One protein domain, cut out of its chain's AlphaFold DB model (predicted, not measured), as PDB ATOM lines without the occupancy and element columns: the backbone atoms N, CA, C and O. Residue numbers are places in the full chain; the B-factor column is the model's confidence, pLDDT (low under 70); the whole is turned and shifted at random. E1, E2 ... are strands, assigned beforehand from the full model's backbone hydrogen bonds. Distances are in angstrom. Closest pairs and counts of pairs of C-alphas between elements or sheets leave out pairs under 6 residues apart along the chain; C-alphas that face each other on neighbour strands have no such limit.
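This is residues 340 to 450 of the 451 residues of an uncharacterized protein of Brevifollis gellanilyticus (UniProt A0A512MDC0). One antiparallel sheet of seven strands curls like part of a barrel and folds back on itself, so that E2, E1 and E7 face E5, E4 and E3 across the hinge strand E6. The ring is not closed: its edge strands E2 and E3 are apart, and the long hairpin of E6 and E7 reaches to one end of the elongated outline. The printed part has 111 residues, no named helix and seven named strands, E1 to E7 in turn, in the sheet order E2, E1, E7, E6, E5, E4, E3; the class is all strand. It is compact, with a radius of gyration of the C-alphas of 15.0 A and spans of 52 by 27 by 19 A.

Find C-alpha 340 at (-16.742, 44.653, -29.405), where E1 begins; it runs through residues 340 to 345. E2, residues 348 to 357, is 23.8 A long from first to last C-alpha and bends by 59 degrees at residue 351. Next come E3, residues 374 to 378, and E4, residues 383 to 390, which begins at C-alpha 383 at (-21.917, 36.273, -16.450). E5, residues 404 to 412, measures 25.3 A, and E6, residues 418 to 428, 31.9 A. E7, residues 438 to 449, is the longest strand at 34.6 A and ends at C-alpha 449 at (-16.693, 48.865, -24.591).

Start at E1 and look to E2, its hairpin partner: N 341 and O 353 are 2.8 A apart, within hydrogen-bond range. On to E7, E1 has N 342 and O 446 at 2.9 A. E3 to E7 form a meander, each strand the antiparallel neighbour of the one before. Look for N 376 and O 385 of E3 and E4 at 2.8 A, N 408 and O 386 of E5 and E4 at 3.0 A, N 411 and O 420 of E5 and E6 at 2.9 A, and N 427 and O 439 of E6 and E7 at 2.9 A. In the folded sheet, one sheet bent back into two leaves, 29 pairs of C-alphas across the leaves are within 11 A. E2 and E4 are only just apart, at 8.3 A. Residues 356 to 357 of E2 also pair, antiparallel, with residues 363 to 364.

The C-alphas of Ala 359 and Pro 434, the two farthest apart, are 52.8 A from each other. The printed part has no cut. The links from E2 to E3 and from E4 to E5 are long, with 16 and 13 residues. The mean pLDDT of the printed part is 83.7; look for values under 70 at residues 397 to 399, 429 to 439 and 449 to 450.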
ATOM      1  N   ARG A 340     -17.433  45.571 -28.509       92.31
ATOM      2  CA  ARG A 340     -16.742  44.653 -29.405       92.31
ATOM      3  C   ARG A 340     -16.535  43.316 -28.722       92.31
ATOM      4  O   ARG A 340     -15.996  43.273 -27.621       92.31
ATOM      5  N   PHE A 341     -16.951  42.247 -29.387       94.00
ATOM      6  CA  PHE A 341     -16.602  40.884 -29.019       94.00
ATOM      7  C   PHE A 341     -15.346  40.469 -29.773       94.00
ATOM      8  O   PHE A 341     -15.282  40.589 -30.997       94.00
ATOM      9  N   GLU A 342     -14.375  39.947 -29.046       93.12
ATOM     10  CA  GLU A 342     -13.114  39.483 -29.595       93.12
ATOM     11  C   GLU A 342     -12.843  38.061 -29.103       93.12
ATOM     12  O   GLU A 342     -12.963  37.796 -27.907       93.12
ATOM     13  N   ALA A 343     -12.505  37.145 -30.011       91.50
ATOM     14  CA  ALA A 343     -12.010  35.821 -29.653       91.50
ATOM     15  C   ALA A 343     -10.582  35.649 -30.173       91.50
ATOM     16  O   ALA A 343     -10.309  35.864 -31.361       91.50
ATOM     17  N   ASN A 344      -9.701  35.242 -29.261       87.31
ATOM     18  CA  ASN A 344      -8.259  35.193 -29.462       87.31
ATOM     19  C   ASN A 344      -7.726  33.781 -29.236       87.31
ATOM     20  O   ASN A 344      -8.154  33.085 -28.313       87.31
ATOM     21  N   LEU A 345      -6.747  33.401 -30.053       84.50
ATOM     22  CA  LEU A 345      -5.872  32.251 -29.829       84.50
ATOM     23  C   LEU A 345      -4.434  32.756 -29.892       84.50
ATOM     24  O   LEU A 345      -4.082  33.439 -30.851       84.50
ATOM     25  N   ASP A 346      -3.627  32.458 -28.876       76.38
ATOM     26  CA  ASP A 346      -2.223  32.893 -28.784       76.38
ATOM     27  C   ASP A 346      -2.038  34.402 -29.064       76.38
ATOM     28  O   ASP A 346      -1.226  34.824 -29.889       76.38
ATOM     29  N   MET A 347      -2.872  35.215 -28.408       72.75
ATOM     30  CA  MET A 347      -2.970  36.674 -28.471       72.75
ATOM     31  C   MET A 347      -3.296  37.230 -29.859       72.75
ATOM     32  O   MET A 347      -3.196  38.435 -30.091       72.75
ATOM     33  N   LYS A 348      -3.726  36.371 -30.788       81.69
ATOM     34  CA  LYS A 348      -4.126  36.763 -32.137       81.69
ATOM     35  C   LYS A 348      -5.648  36.720 -32.262       81.69
ATOM     36  O   LYS A 348      -6.231  35.632 -32.183       81.69
ATOM     37  N   PRO A 349      -6.309  37.871 -32.471       85.31
ATOM     38  CA  PRO A 349      -7.734  37.900 -32.750       85.31
ATOM     39  C   PRO A 349      -8.026  37.262 -34.098       85.31
ATOM     40  O   PRO A 349      -7.525  37.706 -35.129       85.31
ATOM     41  N   PHE A 350      -8.874  36.237 -34.085       88.56
ATOM     42  CA  PHE A 350      -9.413  35.626 -35.304       88.56
ATOM     43  C   PHE A 350     -10.886  35.980 -35.514       88.56
ATOM     44  O   PHE A 350     -11.395  35.918 -36.631       88.56
ATOM     45  N   LEU A 351     -11.581  36.376 -34.445       92.00
ATOM     46  CA  LEU A 351     -12.924  36.923 -34.511       92.00
ATOM     47  C   LEU A 351     -12.932  38.278 -33.822       92.00
ATOM     48  O   LEU A 351     -12.614  38.384 -32.642       92.00
ATOM     49  N   ASN A 352     -13.350  39.294 -34.565       93.00
ATOM     50  CA  ASN A 352     -13.560  40.638 -34.066       93.00
ATOM     51  C   ASN A 352     -14.919  41.134 -34.575       93.00
ATOM     52  O   ASN A 352     -15.076  41.439 -35.757       93.00
ATOM     53  N   GLN A 353     -15.918  41.137 -33.695       94.00
ATOM     54  CA  GLN A 353     -17.309  41.416 -34.031       94.00
ATOM     55  C   GLN A 353     -17.811  42.629 -33.235       94.00
ATOM     56  O   GLN A 353     -18.003  42.520 -32.020       94.00
ATOM     57  N   PRO A 354     -18.083  43.775 -33.887       93.88
ATOM     58  CA  PRO A 354     -18.743  44.888 -33.217       93.88
ATOM     59  C   PRO A 354     -20.173  44.489 -32.830       93.88
ATOM     60  O   PRO A 354     -20.820  43.713 -33.539       93.88
ATOM     61  N   LEU A 355     -20.661  45.012 -31.706       93.94
ATOM     62  CA  LEU A 355     -22.002  44.762 -31.180       93.94
ATOM     63  C   LEU A 355     -22.503  45.953 -30.360       93.94
ATOM     64  O   LEU A 355     -21.722  46.777 -29.894       93.94
ATOM     65  N   THR A 356     -23.815  46.027 -30.154       91.44
ATOM     66  CA  THR A 356     -24.432  46.994 -29.240       91.44
ATOM     67  C   THR A 356     -24.847  46.292 -27.953       91.44
ATOM     68  O   THR A 356     -25.678  45.384 -27.987       91.44
ATOM     69  N   LEU A 357     -24.314  46.723 -26.813       88.25
ATOM     70  CA  LEU A 357     -24.823  46.361 -25.494       88.25
ATOM     71  C   LEU A 357     -25.940  47.324 -25.102       88.25
ATOM     72  O   LEU A 357     -25.762  48.541 -25.091       88.25
ATOM     73  N   THR A 358     -27.102  46.764 -24.783       86.00
ATOM     74  CA  THR A 358     -28.283  47.527 -24.364       86.00
ATOM     75  C   THR A 358     -28.403  47.609 -22.844       86.00
ATOM     76  O   THR A 358     -27.866  46.780 -22.107       86.00
ATOM     77  N   ALA A 359     -29.221  48.553 -22.376       79.00
ATOM     78  CA  ALA A 359     -29.632  48.671 -20.977       79.00
ATOM     79  C   ALA A 359     -30.257  47.378 -20.405       79.00
ATOM     80  O   ALA A 359     -30.118  47.071 -19.226       79.00
ATOM     81  N   ALA A 360     -30.896  46.557 -21.238       82.94
ATOM     82  CA  ALA A 360     -31.461  45.278 -20.812       82.94
ATOM     83  C   ALA A 360     -30.411  44.154 -20.686       82.94
ATOM     84  O   ALA A 360     -30.776  42.985 -20.620       82.94
ATOM     85  N   SER A 361     -29.108  44.475 -20.693       85.25
ATOM     86  CA  SER A 361     -28.020  43.487 -20.765       85.25
ATOM     87  C   SER A 361     -28.167  42.548 -21.969       85.25
ATOM     88  O   SER A 361     -27.880  41.363 -21.891       85.25
ATOM     89  N   THR A 362     -28.654  43.061 -23.100       88.81
ATOM     90  CA  THR A 362     -28.759  42.293 -24.350       88.81
ATOM     91  C   THR A 362     -27.676  42.746 -25.320       88.81
ATOM     92  O   THR A 362     -27.496  43.952 -25.501       88.81
ATOM     93  N   ALA A 363     -26.991  41.790 -25.953       92.06
ATOM     94  CA  ALA A 363     -26.035  42.040 -27.025       92.06
ATOM     95  C   ALA A 363     -26.730  41.956 -28.393       92.06
ATOM     96  O   ALA A 363     -27.258  40.913 -28.776       92.06
ATOM     97  N   ILE A 364     -26.716  43.055 -29.145       94.44
ATOM     98  CA  ILE A 364     -27.260  43.135 -30.503       94.44
ATOM     99  C   ILE A 364     -26.101  43.082 -31.492       94.44
ATOM    100  O   ILE A 364     -25.226  43.945 -31.483       94.44
ATOM    101  N   ILE A 365     -26.109  42.079 -32.367       95.94
ATOM    102  CA  ILE A 365     -25.049  41.856 -33.353       95.94
ATOM    103  C   ILE A 365     -25.528  42.387 -34.713       95.94
ATOM    104  O   ILE A 365     -26.585  41.951 -35.186       95.94
ATOM    105  N   PRO A 366     -24.800  43.325 -35.347       93.94
ATOM    106  CA  PRO A 366     -25.179  43.883 -36.637       93.94
ATOM    107  C   PRO A 366     -25.136  42.817 -37.738       93.94
ATOM    108  O   PRO A 366     -24.402  41.829 -37.662       93.94
ATOM    109  N   LYS A 367     -25.929  43.028 -38.791       93.56
ATOM    110  CA  LYS A 367     -25.883  42.194 -39.997       93.56
ATOM    111  C   LYS A 367     -24.846  42.748 -40.993       93.56
ATOM    112  O   LYS A 367     -24.742  43.967 -41.099       93.56
ATOM    113  N   PRO A 368     -24.154  41.882 -41.759       89.94
ATOM    114  CA  PRO A 368     -24.228  40.420 -41.704       89.94
ATOM    115  C   PRO A 368     -23.440  39.830 -40.515       89.94
ATOM    116  O   PRO A 368     -22.290  40.181 -40.284       89.94
ATOM    117  N   ASN A 369     -24.047  38.884 -39.788       92.38
ATOM    118  CA  ASN A 369     -23.393  38.139 -38.703       92.38
ATOM    119  C   ASN A 369     -22.673  36.908 -39.276       92.38
ATOM    120  O   ASN A 369     -23.184  35.786 -39.212       92.38
ATOM    121  N   LEU A 370     -21.517  37.137 -39.903       88.44
ATOM    122  CA  LEU A 370     -20.778  36.102 -40.638       88.44
ATOM    123  C   LEU A 370     -20.252  34.983 -39.729       88.44
ATOM    124  O   LEU A 370     -20.186  33.835 -40.152       88.44
ATOM    125  N   SER A 371     -19.945  35.300 -38.470       89.31
ATOM    126  CA  SER A 371     -19.464  34.346 -37.465       89.31
ATOM    127  C   SER A 371     -20.587  33.608 -36.739       89.31
ATOM    128  O   SER A 371     -20.318  32.844 -35.814       89.31
ATOM    129  N   LYS A 372     -21.858  33.837 -37.105       96.44
ATOM    130  CA  LYS A 372     -23.037  33.274 -36.420       96.44
ATOM    131  C   LYS A 372     -22.985  33.472 -34.898       96.44
ATOM    132  O   LYS A 372     -23.503  32.640 -34.147       96.44
ATOM    133  N   LEU A 373     -22.357  34.562 -34.449       96.88
ATOM    134  CA  LEU A 373     -22.171  34.873 -33.041       96.88
ATOM    135  C   LEU A 373     -23.537  35.026 -32.363       96.88
ATOM    136  O   LEU A 373     -24.453  35.643 -32.910       96.88
ATOM    137  N   LYS A 374     -23.671  34.450 -31.173       97.25
ATOM    138  CA  LYS A 374     -24.782  34.661 -30.242       97.25
ATOM    139  C   LYS A 374     -24.195  34.826 -28.850       97.25
ATOM    140  O   LYS A 374     -23.350  34.016 -28.478       97.25
ATOM    141  N   ILE A 375     -24.632  35.846 -28.116       96.44
ATOM    142  CA  ILE A 375     -24.184  36.146 -26.753       96.44
ATOM    143  C   ILE A 375     -25.421  36.375 -25.885       96.44
ATOM    144  O   ILE A 375     -26.243  37.230 -26.208       96.44
ATOM    145  N   ASP A 376     -25.491  35.663 -24.768       95.50
ATOM    146  CA  ASP A 376     -26.467  35.852 -23.703       95.50
ATOM    147  C   ASP A 376     -25.741  36.398 -22.468       95.50
ATOM    148  O   ASP A 376     -24.745  35.819 -22.027       95.50
ATOM    149  N   ILE A 377     -26.220  37.513 -21.907       91.38
ATOM    150  CA  ILE A 377     -25.612  38.158 -20.735       91.38
ATOM    151  C   ILE A 377     -26.611  38.143 -19.581       91.38
ATOM    152  O   ILE A 377     -27.714  38.680 -19.665       91.38
ATOM    153  N   TYR A 378     -26.196  37.565 -18.461       88.81
ATOM    154  CA  TYR A 378     -26.934  37.602 -17.214       88.81
ATOM    155  C   TYR A 378     -26.598  38.886 -16.449       88.81
ATOM    156  O   TYR A 378     -25.646  38.951 -15.667       88.81
ATOM    157  N   GLY A 379     -27.411  39.918 -16.688       82.06
ATOM    158  CA  GLY A 379     -27.239  41.268 -16.144       82.06
ATOM    159  C   GLY A 379     -26.918  41.354 -14.644       82.06
ATOM    160  O   GLY A 379     -26.045  42.136 -14.289       82.06
ATOM    161  N   PRO A 380     -27.530  40.559 -13.741       79.69
ATOM    162  CA  PRO A 380     -27.234  40.656 -12.314       79.69
ATOM    163  C   PRO A 380     -25.769  40.390 -11.959       79.69
ATOM    164  O   PRO A 380     -25.226  41.092 -11.110       79.69
ATOM    165  N   THR A 381     -25.118  39.399 -12.572       79.69
ATOM    166  CA  THR A 381     -23.735  39.017 -12.220       79.69
ATOM    167  C   THR A 381     -22.707  39.435 -13.261       79.69
ATOM    168  O   THR A 381     -21.516  39.416 -12.968       79.69
ATOM    169  N   GLY A 382     -23.158  39.776 -14.469       85.56
ATOM    170  CA  GLY A 382     -22.302  39.973 -15.631       85.56
ATOM    171  C   GLY A 382     -21.784  38.697 -16.259       85.56
ATOM    172  O   GLY A 382     -21.028  38.774 -17.221       85.56
ATOM    173  N   PHE A 383     -22.198  37.529 -15.770       90.50
ATOM    174  CA  PHE A 383     -21.917  36.273 -16.450       90.50
ATOM    175  C   PHE A 383     -22.461  36.319 -17.878       90.50
ATOM    176  O   PHE A 383     -23.604  36.721 -18.089       90.50
ATOM    177  N   PHE A 384     -21.666  35.885 -18.847       94.12
ATOM    178  CA  PHE A 384     -22.116  35.743 -20.222       94.12
ATOM    179  C   PHE A 384     -21.750  34.375 -20.776       94.12
ATOM    180  O   PHE A 384     -20.757  33.760 -20.387       94.12
ATOM    181  N   THR A 385     -22.563  33.906 -21.709       96.94
ATOM    182  CA  THR A 385     -22.373  32.654 -22.436       96.94
ATOM    183  C   THR A 385     -22.776  32.853 -23.887       96.94
ATOM    184  O   THR A 385     -23.418  33.844 -24.235       96.94
ATOM    185  N   GLY A 386     -22.399  31.931 -24.754       97.38
ATOM    186  CA  GLY A 386     -22.832  31.994 -26.133       97.38
ATOM    187  C   GLY A 386     -22.083  31.043 -27.033       97.38
ATOM    188  O   GLY A 386     -21.450  30.090 -26.579       97.38
ATOM    189  N   LYS A 387     -22.185  31.300 -28.336       97.62
ATOM    190  CA  LYS A 387     -21.504  30.512 -29.361       97.62
ATOM    191  C   LYS A 387     -21.145  31.327 -30.594       97.62
ATOM    192  O   LYS A 387     -21.852  32.275 -30.925       97.62
ATOM    193  N   PHE A 388     -20.096  30.917 -31.294       96.88
ATOM    194  CA  PHE A 388     -19.719  31.428 -32.615       96.88
ATOM    195  C   PHE A 388     -19.233  30.283 -33.510       96.88
ATOM    196  O   PHE A 388     -18.880  29.208 -33.028       96.88
ATOM    197  N   GLU A 389     -19.253  30.497 -34.821       95.69
ATOM    198  CA  GLU A 389     -18.653  29.605 -35.808       95.69
ATOM    199  C   GLU A 389     -17.144  29.867 -35.863       95.69
ATOM    200  O   GLU A 389     -16.694  30.929 -36.287       95.69
ATOM    201  N   PHE A 390     -16.366  28.902 -35.387       92.50
ATOM    202  CA  PHE A 390     -14.914  28.888 -35.447       92.50
ATOM    203  C   PHE A 390     -14.454  28.301 -36.779       92.50
ATOM    204  O   PHE A 390     -14.840  27.182 -37.131       92.50
ATOM    205  N   ASP A 391     -13.605  29.041 -37.484       91.06
ATOM    206  CA  ASP A 391     -12.925  28.596 -38.696       91.06
ATOM    207  C   ASP A 391     -11.420  28.429 -38.404       91.06
ATOM    208  O   ASP A 391     -10.707  29.437 -38.321       91.06
ATOM    209  N   PRO A 392     -10.927  27.183 -38.248       85.50
ATOM    210  CA  PRO A 392      -9.522  26.912 -37.940       85.50
ATOM    211  C   PRO A 392      -8.533  27.537 -38.934       85.50
ATOM    212  O   PRO A 392      -7.446  27.948 -38.527       85.50
ATOM    213  N   ALA A 393      -8.918  27.662 -40.211       84.81
ATOM    214  CA  ALA A 393      -8.060  28.230 -41.246       84.81
ATOM    215  C   ALA A 393      -7.855  29.739 -41.047       84.81
ATOM    216  O   ALA A 393      -6.751  30.250 -41.227       84.81
ATOM    217  N   SER A 394      -8.904  30.448 -40.618       83.00
ATOM    218  CA  SER A 394      -8.847  31.890 -40.342       83.00
ATOM    219  C   SER A 394      -8.049  32.238 -39.082       83.00
ATOM    220  O   SER A 394      -7.525  33.341 -38.964       83.00
ATOM    221  N   ALA A 395      -7.920  31.289 -38.151       80.81
ATOM    222  CA  ALA A 395      -7.296  31.522 -36.856       80.81
ATOM    223  C   ALA A 395      -5.758  31.513 -36.876       80.81
ATOM    224  O   ALA A 395      -5.133  31.680 -35.833       80.81
ATOM    225  N   GLY A 396      -5.127  31.313 -38.041       73.12
ATOM    226  CA  GLY A 396      -3.670  31.425 -38.196       73.12
ATOM    227  C   GLY A 396      -2.856  30.377 -37.427       73.12
ATOM    228  O   GLY A 396      -1.638  30.491 -37.329       73.12
ATOM    229  N   VAL A 397      -3.516  29.347 -36.899       67.62
ATOM    230  CA  VAL A 397      -2.922  28.267 -36.092       67.62
ATOM    231  C   VAL A 397      -2.398  27.105 -36.948       67.62
ATOM    232  O   VAL A 397      -1.954  26.093 -36.417       67.62
ATOM    233  N   GLY A 398      -2.442  27.231 -38.282       69.75
ATOM    234  CA  GLY A 398      -2.009  26.178 -39.212       69.75
ATOM    235  C   GLY A 398      -2.861  24.907 -39.128       69.75
ATOM    236  O   GLY A 398      -2.444  23.842 -39.577       69.75
ATOM    237  N   LEU A 399      -4.046  25.001 -38.526       69.75
ATOM    238  CA  LEU A 399      -4.940  23.874 -38.312       69.75
ATOM    239  C   LEU A 399      -5.886  23.758 -39.502       69.75
ATOM    240  O   LEU A 399      -6.689  24.654 -39.759       69.75
ATOM    241  N   GLY A 400      -5.802  22.644 -40.225       72.00
ATOM    242  CA  GLY A 400      -6.843  22.269 -41.174       72.00
ATOM    243  C   GLY A 400      -8.122  21.857 -40.439       72.00
ATOM    244  O   GLY A 400      -8.086  21.389 -39.299       72.00
ATOM    245  N   GLY A 401      -9.278  22.006 -41.084       80.19
ATOM    246  CA  GLY A 401     -10.518  21.426 -40.575       80.19
ATOM    247  C   GLY A 401     -11.781  22.163 -40.989       80.19
ATOM    248  O   GLY A 401     -11.747  23.287 -41.477       80.19
ATOM    249  N   ALA A 402     -12.918  21.509 -40.758       87.00
ATOM    250  CA  ALA A 402     -14.224  22.109 -40.973       87.00
ATOM    251  C   ALA A 402     -14.519  23.205 -39.937       87.00
ATOM    252  O   ALA A 402     -14.125  23.103 -38.762       87.00
ATOM    253  N   LYS A 403     -15.279  24.213 -40.383       91.69
ATOM    254  CA  LYS A 403     -15.925  25.198 -39.515       91.69
ATOM    255  C   LYS A 403     -16.806  24.492 -38.488       91.69
ATOM    256  O   LYS A 403     -17.480  23.515 -38.814       91.69
ATOM    257  N   ARG A 404     -16.821  24.984 -37.250       92.44
ATOM    258  CA  ARG A 404     -17.575  24.364 -36.151       92.44
ATOM    259  C   ARG A 404     -18.151  25.404 -35.208       92.44
ATOM    260  O   ARG A 404     -17.555  26.452 -35.007       92.44
ATOM    261  N   MET A 405     -19.286  25.103 -34.587       95.56
ATOM    262  CA  MET A 405     -19.816  25.959 -33.527       95.56
ATOM    263  C   MET A 405     -19.051  25.707 -32.228       95.56
ATOM    264  O   MET A 405     -18.974  24.573 -31.762       95.56
ATOM    265  N   VAL A 406     -18.527  26.771 -31.634       94.44
ATOM    266  CA  VAL A 406     -17.795  26.743 -30.368       94.44
ATOM    267  C   VAL A 406     -18.577  27.531 -29.336       94.44
ATOM    268  O   VAL A 406     -19.080  28.612 -29.637       94.44
ATOM    269  N   SER A 407     -18.696  26.975 -28.131       95.94
ATOM    270  CA  SER A 407     -19.329  27.665 -27.007       95.94
ATOM    271  C   SER A 407     -18.284  28.416 -26.192       95.94
ATOM    272  O   SER A 407     -17.169  27.927 -26.006       95.94
ATOM    273  N   PHE A 408     -18.661  29.573 -25.667       95.88
ATOM    274  CA  PHE A 408     -17.823  30.362 -24.771       95.88
ATOM    275  C   PHE A 408     -18.588  30.753 -23.518       95.88
ATOM    276  O   PHE A 408     -19.820  30.740 -23.486       95.88
ATOM    277  N   ARG A 409     -17.836  31.133 -22.491       96.12
ATOM    278  CA  ARG A 409     -18.366  31.708 -21.258       96.12
ATOM    279  C   ARG A 409     -17.370  32.679 -20.659       96.12
ATOM    280  O   ARG A 409     -16.163  32.512 -20.807       96.12
ATOM    281  N   GLY A 410     -17.887  33.663 -19.950       94.25
ATOM    282  CA  GLY A 410     -17.077  34.669 -19.294       94.25
ATOM    283  C   GLY A 410     -17.882  35.469 -18.295       94.25
ATOM    284  O   GLY A 410     -19.016  35.131 -17.947       94.25
ATOM    285  N   MET A 411     -17.284  36.554 -17.836       91.94
ATOM    286  CA  MET A 411     -17.938  37.514 -16.970       91.94
ATOM    287  C   MET A 411     -17.576  38.929 -17.413       91.94
ATOM    288  O   MET A 411     -16.470  39.185 -17.874       91.94
ATOM    289  N   ILE A 412     -18.505  39.864 -17.283       88.44
ATOM    290  CA  ILE A 412     -18.227  41.293 -17.364       88.44
ATOM    291  C   ILE A 412     -18.112  41.805 -15.937       88.44
ATOM    292  O   ILE A 412     -18.975  41.509 -15.106       88.44
ATOM    293  N   ILE A 413     -17.044  42.540 -15.632       82.44
ATOM    294  CA  ILE A 413     -16.873  43.109 -14.298       82.44
ATOM    295  C   ILE A 413     -17.659  44.423 -14.229       82.44
ATOM    296  O   ILE A 413     -17.358  45.346 -14.986       82.44
ATOM    297  N   PRO A 414     -18.650  44.548 -13.324       72.06
ATOM    298  CA  PRO A 414     -19.381  45.796 -13.167       72.06
ATOM    299  C   PRO A 414     -18.444  46.961 -12.833       72.06
ATOM    300  O   PRO A 414     -17.621  46.858 -11.920       72.06
ATOM    301  N   GLY A 415     -18.606  48.079 -13.542       70.81
ATOM    302  CA  GLY A 415     -17.744  49.260 -13.413       70.81
ATOM    303  C   GLY A 415     -16.409  49.162 -14.158       70.81
ATOM    304  O   GLY A 415     -15.575  50.051 -14.011       70.81
ATOM    305  N   MET A 416     -16.198  48.101 -14.942       75.94
ATOM    306  CA  MET A 416     -15.140  48.033 -15.944       75.94
ATOM    307  C   MET A 416     -15.742  47.986 -17.344       75.94
ATOM    308  O   MET A 416     -16.730  47.294 -17.589       75.94
ATOM    309  N   ASN A 417     -15.060  48.620 -18.293       78.00
ATOM    310  CA  ASN A 417     -15.394  48.583 -19.720       78.00
ATOM    311  C   ASN A 417     -14.880  47.294 -20.399       78.00
ATOM    312  O   ASN A 417     -14.518  47.300 -21.576       78.00
ATOM    313  N   TYR A 418     -14.788  46.201 -19.632       84.88
ATOM    314  CA  TYR A 418     -14.103  44.974 -20.017       84.88
ATOM    315  C   TYR A 418     -14.773  43.728 -19.424       84.88
ATOM    316  O   TYR A 418     -14.995  43.616 -18.214       84.88
ATOM    317  N   GLY A 419     -15.085  42.780 -20.301       89.25
ATOM    318  CA  GLY A 419     -15.462  41.413 -19.983       89.25
ATOM    319  C   GLY A 419     -14.430  40.438 -20.519       89.25
ATOM    320  O   GLY A 419     -13.869  40.670 -21.585       89.25
ATOM    321  N   ALA A 420     -14.221  39.351 -19.791       91.38
ATOM    322  CA  ALA A 420     -13.216  38.348 -20.093       91.38
ATOM    323  C   ALA A 420     -13.734  36.941 -19.801       91.38
ATOM    324  O   ALA A 420     -14.619  36.730 -18.963       91.38
ATOM    325  N   GLY A 421     -13.181  35.966 -20.507       92.50
ATOM    326  CA  GLY A 421     -13.577  34.577 -20.391       92.50
ATOM    327  C   GLY A 421     -12.770  33.668 -21.295       92.50
ATOM    328  O   GLY A 421     -11.649  33.981 -21.704       92.50
ATOM    329  N   PHE A 422     -13.367  32.529 -21.616       93.12
ATOM    330  CA  PHE A 422     -12.726  31.527 -22.443       93.12
ATOM    331  C   PHE A 422     -13.716  30.759 -23.315       93.12
ATOM    332  O   PHE A 422     -14.927  30.713 -23.066       93.12
ATOM    333  N   PHE A 423     -13.166  30.105 -24.328       93.19
ATOM    334  CA  PHE A 423     -13.830  29.055 -25.083       93.19
ATOM    335  C   PHE A 423     -12.938  27.823 -25.135       93.19
ATOM    336  O   PHE A 423     -11.720  27.947 -25.095       93.19
ATOM    337  N   LEU A 424     -13.549  26.644 -25.248       90.25
ATOM    338  CA  LEU A 424     -12.836  25.384 -25.445       90.25
ATOM    339  C   LEU A 424     -13.246  24.791 -26.783       90.25
ATOM    340  O   LEU A 424     -14.439  24.698 -27.086       90.25
ATOM    341  N   THR A 425     -12.272  24.374 -27.580       88.50
ATOM    342  CA  THR A 425     -12.543  23.676 -28.834       88.50
ATOM    343  C   THR A 425     -11.503  22.604 -29.099       88.50
ATOM    344  O   THR A 425     -10.316  22.800 -28.869       88.50
ATOM    345  N   GLU A 426     -11.948  21.452 -29.579       84.00
ATOM    346  CA  GLU A 426     -11.057  20.401 -30.051       84.00
ATOM    347  C   GLU A 426     -10.672  20.696 -31.498       84.00
ATOM    348  O   GLU A 426     -11.531  21.051 -32.303       84.00
ATOM    349  N   VAL A 427      -9.403  20.525 -31.847       78.38
ATOM    350  CA  VAL A 427      -8.891  20.647 -33.217       78.38
ATOM    351  C   VAL A 427      -8.057  19.419 -33.567       78.38
ATOM    352  O   VAL A 427      -7.364  18.902 -32.688       78.38
ATOM    353  N   PRO A 428      -8.106  18.920 -34.815       75.00
ATOM    354  CA  PRO A 428      -7.198  17.863 -35.244       75.00
ATOM    355  C   PRO A 428      -5.746  18.310 -35.044       75.00
ATOM    356  O   PRO A 428      -5.373  19.412 -35.443       75.00
ATOM    357  N   SER A 429      -4.936  17.477 -34.401       68.94
ATOM    358  CA  SER A 429      -3.496  17.683 -34.317       68.94
ATOM    359  C   SER A 429      -2.860  17.304 -35.649       68.94
ATOM    360  O   SER A 429      -3.122  16.226 -36.177       68.94
ATOM    361  N   ASN A 430      -1.986  18.163 -36.173       65.25
ATOM    362  CA  ASN A 430      -1.197  17.860 -37.371       65.25
ATOM    363  C   ASN A 430      -0.024  16.897 -37.079       65.25
ATOM    364  O   ASN A 430       0.791  16.653 -37.968       65.25
ATOM    365  N   ASN A 431       0.112  16.375 -35.850       61.72
ATOM    366  CA  ASN A 431       1.194  15.450 -35.521       61.72
ATOM    367  C   ASN A 431       0.973  14.082 -36.197       61.72
ATOM    368  O   ASN A 431      -0.094  13.496 -36.018       61.72
ATOM    369  N   PRO A 432       1.981  13.525 -36.894       51.22
ATOM    370  CA  PRO A 432       1.884  12.275 -37.659       51.22
ATOM    371  C   PRO A 432       1.835  10.995 -36.793       51.22
ATOM    372  O   PRO A 432       2.283   9.932 -37.215       51.22
ATOM    373  N   LEU A 433       1.307  11.070 -35.569       50.88
ATOM    374  CA  LEU A 433       1.162   9.912 -34.684       50.88
ATOM    375  C   LEU A 433      -0.052   9.045 -35.090       50.88
ATOM    376  O   LEU A 433      -1.015   9.564 -35.654       50.88
ATOM    377  N   PRO A 434      -0.042   7.727 -34.798       48.56
ATOM    378  CA  PRO A 434      -0.922   6.733 -35.436       48.56
ATOM    379  C   PRO A 434      -2.419   6.787 -35.062       48.56
ATOM    380  O   PRO A 434      -3.178   5.904 -35.455       48.56
ATOM    381  N   ALA A 435      -2.879   7.811 -34.342       48.22
ATOM    382  CA  ALA A 435      -4.296   8.061 -34.083       48.22
ATOM    383  C   ALA A 435      -4.582   9.567 -34.205       48.22
ATOM    384  O   ALA A 435      -3.721  10.357 -33.810       48.22
ATOM    385  N   PRO A 436      -5.764   9.990 -34.703       49.38
ATOM    386  CA  PRO A 436      -6.138  11.399 -34.740       49.38
ATOM    387  C   PRO A 436      -6.201  11.937 -33.308       49.38
ATOM    388  O   PRO A 436      -7.185  11.756 -32.592       49.38
ATOM    389  N   GLN A 437      -5.115  12.568 -32.872       62.75
ATOM    390  CA  GLN A 437      -5.070  13.257 -31.596       62.75
ATOM    391  C   GLN A 437      -5.811  14.573 -31.776       62.75
ATOM    392  O   GLN A 437      -5.429  15.404 -32.596       62.75
ATOM    393  N   TYR A 438      -6.894  14.765 -31.036       63.66
ATOM    394  CA  TYR A 438      -7.505  16.078 -30.916       63.66
ATOM    395  C   TYR A 438      -6.749  16.855 -29.844       63.66
ATOM    396  O   TYR A 438      -6.529  16.354 -28.743       63.66
ATOM    397  N   ARG A 439      -6.344  18.082 -30.163       67.88
ATOM    398  CA  ARG A 439      -5.830  19.029 -29.174       67.88
ATOM    399  C   ARG A 439      -6.999  19.876 -28.694       67.88
ATOM    400  O   ARG A 439      -7.701  20.457 -29.517       67.88
ATOM    401  N   THR A 440      -7.202  19.977 -27.385       74.88
ATOM    402  CA  THR A 440      -8.100  21.007 -26.852       74.88
ATOM    403  C   THR A 440      -7.365  22.341 -26.877       74.88
ATOM    404  O   THR A 440      -6.350  22.510 -26.203       74.88
ATOM    405  N   LEU A 441      -7.870  23.283 -27.667       74.00
ATOM    406  CA  LEU A 441      -7.510  24.686 -27.577       74.00
ATOM    407  C   LEU A 441      -8.404  25.347 -26.540       74.00
ATOM    408  O   LEU A 441      -9.619  25.128 -26.520       74.00
ATOM    409  N   SER A 442      -7.790  26.188 -25.724       77.19
ATOM    410  CA  SER A 442      -8.513  27.231 -25.023       77.19
ATOM    411  C   SER A 442      -8.139  28.562 -25.657       77.19
ATOM    412  O   SER A 442      -7.046  28.701 -26.191       77.19
ATOM    413  N   GLY A 443      -9.057  29.513 -25.661       75.19
ATOM    414  CA  GLY A 443      -8.799  30.849 -26.180       75.19
ATOM    415  C   GLY A 443      -9.493  31.889 -25.329       75.19
ATOM    416  O   GLY A 443     -10.445  31.572 -24.613       75.19
ATOM    417  N   ALA A 444      -9.004  33.123 -25.375       80.25
ATOM    418  CA  ALA A 444      -9.610  34.220 -24.637       80.25
ATOM    419  C   ALA A 444     -10.833  34.749 -25.388       80.25
ATOM    420  O   ALA A 444     -10.841  34.821 -26.619       80.25
ATOM    421  N   VAL A 445     -11.852  35.142 -24.632       78.62
ATOM    422  CA  VAL A 445     -12.978  35.915 -25.154       78.62
ATOM    423  C   VAL A 445     -13.058  37.215 -24.395       78.62
ATOM    424  O   VAL A 445     -13.178  37.196 -23.173       78.62
ATOM    425  N   ASN A 446     -13.053  38.319 -25.127       82.31
ATOM    426  CA  ASN A 446     -13.114  39.651 -24.565       82.31
ATOM    427  C   ASN A 446     -14.355  40.393 -25.061       82.31
ATOM    428  O   ASN A 446     -14.717  40.310 -26.234       82.31
ATOM    429  N   ILE A 447     -14.989  41.146 -24.166       77.38
ATOM    430  CA  ILE A 447     -16.008  42.139 -24.510       77.38
ATOM    431  C   ILE A 447     -15.468  43.495 -24.081       77.38
ATOM    432  O   ILE A 447     -15.381  43.777 -22.888       77.38
ATOM    433  N   PHE A 448     -15.100  44.328 -25.045       80.06
ATOM    434  CA  PHE A 448     -14.633  45.689 -24.795       80.06
ATOM    435  C   PHE A 448     -15.767  46.667 -25.046       80.06
ATOM    436  O   PHE A 448     -16.495  46.507 -26.025       80.06
ATOM    437  N   GLN A 449     -15.898  47.697 -24.217       67.19
ATOM    438  CA  GLN A 449     -16.693  48.865 -24.591       67.19
ATOM    439  C   GLN A 449     -15.796  49.845 -25.340       67.19
ATOM    440  O   GLN A 449     -14.678  50.121 -24.902       67.19
ATOM    441  N   ASN A 450     -16.276  50.341 -26.478       65.06
ATOM    442  CA  ASN A 450     -15.620  51.460 -27.140       65.06
ATOM    443  C   ASN A 450     -15.923  52.703 -26.295       65.06
ATOM    444  O   ASN A 450     -17.099  52.883 -25.985       65.06
TER     445      ASN A 450